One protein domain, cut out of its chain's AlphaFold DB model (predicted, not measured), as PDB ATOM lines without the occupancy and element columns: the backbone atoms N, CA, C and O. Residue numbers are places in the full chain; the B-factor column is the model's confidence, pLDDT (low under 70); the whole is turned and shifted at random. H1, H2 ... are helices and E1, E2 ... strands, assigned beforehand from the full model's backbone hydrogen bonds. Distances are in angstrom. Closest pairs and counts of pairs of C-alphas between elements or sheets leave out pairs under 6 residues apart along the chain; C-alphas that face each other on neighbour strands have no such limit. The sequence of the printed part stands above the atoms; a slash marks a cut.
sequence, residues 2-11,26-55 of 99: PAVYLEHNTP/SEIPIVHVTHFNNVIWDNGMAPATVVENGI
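AT A GLANCE: This is residues 2 to 11 and 26 to 55 of the 99 residues of an uncharacterized protein of Jiangella asiatica (UniProt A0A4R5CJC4). With little regular structure, this is a small sheet of three short parallel strands, with one short helix over one face. The 40 printed residues hold E1, E2, H1, E3, in sheet order E1 E2 E3; the class is mixed, with 15 residues in named elements. The whole is compact, radius of gyration of the C-alphas 9.7 A, spanning 29 by 22 by 13 A.

IN THESE COORDINATES: Find C-alpha 5 at (126.965, 138.087, 84.671), where E1, residues 5 to 7, begins. E2 is residues 30 to 32, H1 residues 35 to 40, 8.9 A long, and E3 residues 48 to 50, ending at (126.204, 149.502, 85.694).

HOW THE PARTS SIT: Within hydrogen-bond range, find N 7 and O 31 of E1 and E2, 2.8 A, and N 32 and O 49 of E2 and E3, 2.9 A. E2, H1, E3 form a strand-helix-strand unit, parallel neighbours with a helix between, its crossover right-handed. H1, with every O i to N i+4 pair within range, is on the sheet at height 7.9 A; its closest C-alphas to E3 are His 35 and Val 50, 6.1 A.

THE WHOLE: Residues 12 to 25 are cut out; C-alphas 11 and 26 are 19.9 A apart. No printed residue is under 70 in pLDDT.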
ATOM      1  N   PRO A   2     120.043 134.014  75.846       91.81
ATOM      2  CA  PRO A   2     120.682 135.247  76.313       91.81
ATOM      3  C   PRO A   2     121.081 135.137  77.796       91.81
ATOM      4  O   PRO A   2     120.348 134.529  78.578       91.81
ATOM      5  N   ALA A   3     122.228 135.714  78.173       96.50
ATOM      6  CA  ALA A   3     122.778 135.668  79.531       96.50
ATOM      7  C   ALA A   3     123.515 136.968  79.895       96.50
ATOM      8  O   ALA A   3     123.981 137.685  79.013       96.50
ATOM      9  N   VAL A   4     123.637 137.238  81.197       97.00
ATOM     10  CA  VAL A   4     124.447 138.323  81.779       97.00
ATOM     11  C   VAL A   4     125.136 137.808  83.045       97.00
ATOM     12  O   VAL A   4     124.600 136.916  83.707       97.00
ATOM     13  N   TYR A   5     126.291 138.370  83.400       97.19
ATOM     14  CA  TYR A   5     126.965 138.087  84.671       97.19
ATOM     15  C   TYR A   5     126.794 139.266  85.628       97.19
ATOM     16  O   TYR A   5     127.254 140.366  85.334       97.19
ATOM     17  N   LEU A   6     126.130 139.046  86.763       96.38
ATOM     18  CA  LEU A   6     125.908 140.078  87.775       96.38
ATOM     19  C   LEU A   6     127.053 140.073  88.795       96.38
ATOM     20  O   LEU A   6     127.170 139.136  89.584       96.38
ATOM     21  N   GLU A   7     127.868 141.125  88.794       96.31
ATOM     22  CA  GLU A   7     128.986 141.294  89.719       96.31
ATOM     23  C   GLU A   7     128.600 142.212  90.888       96.31
ATOM     24  O   GLU A   7     128.362 143.420  90.748       96.31
ATOM     25  N   HIS A   8     128.534 141.604  92.070       92.94
ATOM     26  CA  HIS A   8     128.114 142.247  93.312       92.94
ATOM     27  C   HIS A   8     129.279 142.790  94.130       92.94
ATOM     28  O   HIS A   8     129.108 143.753  94.881       92.94
ATOM     29  N   ASN A   9     130.449 142.178  94.002       91.94
ATOM     30  CA  ASN A   9     131.559 142.398  94.904       91.94
ATOM     31  C   ASN A   9     132.725 143.068  94.187       91.94
ATOM     32  O   ASN A   9     132.889 143.024  92.968       91.94
ATOM     33  N   THR A  10     133.581 143.673  94.993       92.94
ATOM     34  CA  THR A  10     134.937 143.997  94.570       92.94
ATOM     35  C   THR A  10     135.728 142.704  94.350       92.94
ATOM     36  O   THR A  10     135.413 141.684  94.975       92.94
ATOM     37  N   PRO A  11     136.791 142.725  93.531       94.62
ATOM     38  CA  PRO A  11     137.709 141.603  93.448       94.62
ATOM     39  C   PRO A  11     138.242 141.234  94.832       94.62
ATOM     40  O   PRO A  11     138.532 142.102  95.653       94.62
ATOM     41  N   SER A  26     133.258 138.590  74.619       97.25
ATOM     42  CA  SER A  26     132.267 139.656  74.403       97.25
ATOM     43  C   SER A  26     130.826 139.163  74.224       97.25
ATOM     44  O   SER A  26     129.965 139.942  73.826       97.25
ATOM     45  N   GLU A  27     130.556 137.880  74.461       97.25
ATOM     46  CA  GLU A  27     129.230 137.268  74.304       97.25
ATOM     47  C   GLU A  27     128.338 137.505  75.533       97.25
ATOM     48  O   GLU A  27     127.144 137.767  75.400       97.25
ATOM     49  N   ILE A  28     128.926 137.460  76.730       97.81
ATOM     50  CA  ILE A  28     128.248 137.642  78.014       97.81
ATOM     51  C   ILE A  28     128.706 138.971  78.630       97.81
ATOM     52  O   ILE A  28     129.871 139.082  79.027       97.81
ATOM     53  N   PRO A  29     127.828 139.983  78.734       97.62
ATOM     54  CA  PRO A  29     128.161 141.244  79.376       97.62
ATOM     55  C   PRO A  29     128.191 141.108  80.903       97.62
ATOM     56  O   PRO A  29     127.458 140.311  81.502       97.62
ATOM     57  N   ILE A  30     129.017 141.941  81.528       98.44
ATOM     58  CA  ILE A  30     129.125 142.086  82.977       98.44
ATOM     59  C   ILE A  30     128.220 143.241  83.415       98.44
ATOM     60  O   ILE A  30     128.289 144.346  82.874       98.44
ATOM     61  N   VAL A  31     127.374 142.996  84.408       98.12
ATOM     62  CA  VAL A  31     126.571 144.022  85.074       98.12
ATOM     63  C   VAL A  31     127.138 144.231  86.467       98.12
ATOM     64  O   VAL A  31     127.026 143.359  87.321       98.12
ATOM     65  N   HIS A  32     127.730 145.393  86.702       97.44
ATOM     66  CA  HIS A  32     128.190 145.799  88.026       97.44
ATOM     67  C   HIS A  32     127.056 146.482  88.784       97.44
ATOM     68  O   HIS A  32     126.340 147.313  88.223       97.44
ATOM     69  N   VAL A  33     126.911 146.178  90.074       95.25
ATOM     70  CA  VAL A  33     125.847 146.782  90.904       95.25
ATOM     71  C   VAL A  33     126.200 148.153  91.485       95.25
ATOM     72  O   VAL A  33     125.390 148.770  92.177       95.25
ATOM     73  N   THR A  34     127.418 148.628  91.222       93.75
ATOM     74  CA  THR A  34     127.886 149.974  91.559       93.75
ATOM     75  C   THR A  34     128.856 150.481  90.494       93.75
ATOM     76  O   THR A  34     129.572 149.704  89.856       93.75
ATOM     77  N   HIS A  35     128.951 151.804  90.350       95.44
ATOM     78  CA  HIS A  35     130.002 152.429  89.540       95.44
ATOM     79  C   HIS A  35     131.411 152.134  90.071       95.44
ATOM     80  O   HIS A  35     132.358 152.060  89.293       95.44
ATOM     81  N   PHE A  36     131.546 151.928  91.383       94.50
ATOM     82  CA  PHE A  36     132.819 151.591  92.013       94.50
ATOM     83  C   PHE A  36     133.335 150.219  91.563       94.50
ATOM     84  O   PHE A  36     134.471 150.119  91.103       94.50
ATOM     85  N   ASN A  37     132.496 149.180  91.618       94.38
ATOM     86  CA  ASN A  37     132.877 147.832  91.186       94.38
ATOM     87  C   ASN A  37     133.319 147.830  89.718       94.38
ATOM     88  O   ASN A  37     134.347 147.237  89.392       94.38
ATOM     89  N   ASN A  38     132.601 148.568  88.865       96.44
ATOM     90  CA  ASN A  38     132.908 148.666  87.440       96.44
ATOM     91  C   ASN A  38     134.327 149.175  87.157       96.44
ATOM     92  O   ASN A  38     134.940 148.747  86.185       96.44
ATOM     93  N   VAL A  39     134.843 150.078  87.995       96.12
ATOM     94  CA  VAL A  39     136.187 150.655  87.839       96.12
ATOM     95  C   VAL A  39     137.259 149.815  88.533       96.12
ATOM     96  O   VAL A  39     138.400 149.810  88.092       96.12
ATOM     97  N   ILE A  40     136.922 149.122  89.622       97.19
ATOM     98  CA  ILE A  40     137.899 148.363  90.417       97.19
ATOM     99  C   ILE A  40     138.212 146.988  89.813       97.19
ATOM    100  O   ILE A  40     139.271 146.428  90.101       97.19
ATOM    101  N   TRP A  41     137.342 146.452  88.963       97.81
ATOM    102  CA  TRP A  41     137.628 145.253  88.179       97.81
ATOM    103  C   TRP A  41     138.399 145.574  86.894       97.81
ATOM    104  O   TRP A  41     138.050 146.505  86.171       97.81
ATOM    105  N   ASP A  42     139.387 144.742  86.550       97.69
ATOM    106  CA  ASP A  42     139.860 144.657  85.165       97.69
ATOM    107  C   ASP A  42     138.895 143.766  84.367       97.69
ATOM    108  O   ASP A  42     138.954 142.534  84.422       97.69
ATOM    109  N   ASN A  43     137.967 144.404  83.650       97.75
ATOM    110  CA  ASN A  43     136.968 143.730  82.819       97.75
ATOM    111  C   ASN A  43     137.527 143.247  81.464       97.75
ATOM    112  O   ASN A  43     136.796 142.608  80.708       97.75
ATOM    113  N   GLY A  44     138.790 143.537  81.130       96.81
ATOM    114  CA  GLY A  44     139.372 143.226  79.824       96.81
ATOM    115  C   GLY A  44     138.529 143.755  78.658       96.81
ATOM    116  O   GLY A  44     138.201 144.938  78.603       96.81
ATOM    117  N   MET A  45     138.189 142.873  77.715       97.69
ATOM    118  CA  MET A  45     137.355 143.200  76.552       97.69
ATOM    119  C   MET A  45     135.857 142.959  76.771       97.69
ATOM    120  O   MET A  45     135.061 143.213  75.863       97.69
ATOM    121  N   ALA A  46     135.463 142.456  77.941       98.06
ATOM    122  CA  ALA A  46     134.066 142.177  78.226       98.06
ATOM    123  C   ALA A  46     133.256 143.478  78.297       98.06
ATOM    124  O   ALA A  46     133.636 144.395  79.032       98.06
ATOM    125  N   PRO A  47     132.112 143.570  77.595       97.88
ATOM    126  CA  PRO A  47     131.204 144.692  77.763       97.88
ATOM    127  C   PRO A  47     130.743 144.773  79.219       97.88
ATOM    128  O   PRO A  47     130.209 143.801  79.754       97.88
ATOM    129  N   ALA A  48     130.932 145.931  79.847       97.94
ATOM    130  CA  ALA A  48     130.542 146.175  81.227       97.94
ATOM    131  C   ALA A  48     129.560 147.349  81.303       97.94
ATOM    132  O   ALA A  48     129.775 148.398  80.694       97.94
ATOM    133  N   THR A  49     128.475 147.170  82.049       97.62
ATOM    134  CA  THR A  49     127.500 148.226  82.346       97.62
ATOM    135  C   THR A  49     127.186 148.242  83.832       97.62
ATOM    136  O   THR A  49     127.414 147.264  84.542       97.62
ATOM    137  N   VAL A  50     126.639 149.357  84.307       97.56
ATOM    138  CA  VAL A  50     126.204 149.502  85.694       97.56
ATOM    139  C   VAL A  50     124.688 149.497  85.747       97.56
ATOM    140  O   VAL A  50     124.033 150.223  85.001       97.56
ATOM    141  N   VAL A  51     124.143 148.684  86.643       95.00
ATOM    142  CA  VAL A  51     122.757 148.793  87.095       95.00
ATOM    143  C   VAL A  51     122.825 148.928  88.604       95.00
ATOM    144  O   VAL A  51     123.147 147.966  89.296       95.00
ATOM    145  N   GLU A  52     122.593 150.138  89.104       89.06
ATOM    146  CA  GLU A  52     122.748 150.430  90.526       89.06
ATOM    147  C   GLU A  52     121.817 149.565  91.377       89.06
ATOM    148  O   GLU A  52     120.638 149.376  91.067       89.06
ATOM    149  N   ASN A  53     122.360 149.042  92.476       80.38
ATOM    150  CA  ASN A  53     121.537 148.396  93.485       80.38
ATOM    151  C   ASN A  53     120.661 149.451  94.177       80.38
ATOM    152  O   ASN A  53     121.130 150.532  94.533       80.38
ATOM    153  N   GLY A  54     119.400 149.104  94.413       76.56
ATOM    154  CA  GLY A  54     118.505 149.913  95.220       76.56
ATOM    155  C   GLY A  54     117.227 149.159  95.548       76.56
ATOM    156  O   GLY A  54     116.724 148.366  94.751       76.56
ATOM    157  N   ILE A  55     116.691 149.415  96.736       77.62
ATOM    158  CA  ILE A  55     115.299 149.105  97.045       77.62
ATOM    159  C   ILE A  55     114.513 150.352  96.664       77.62
ATOM    160  O   ILE A  55     114.781 151.430  97.192       77.62
TER     161      ILE A  55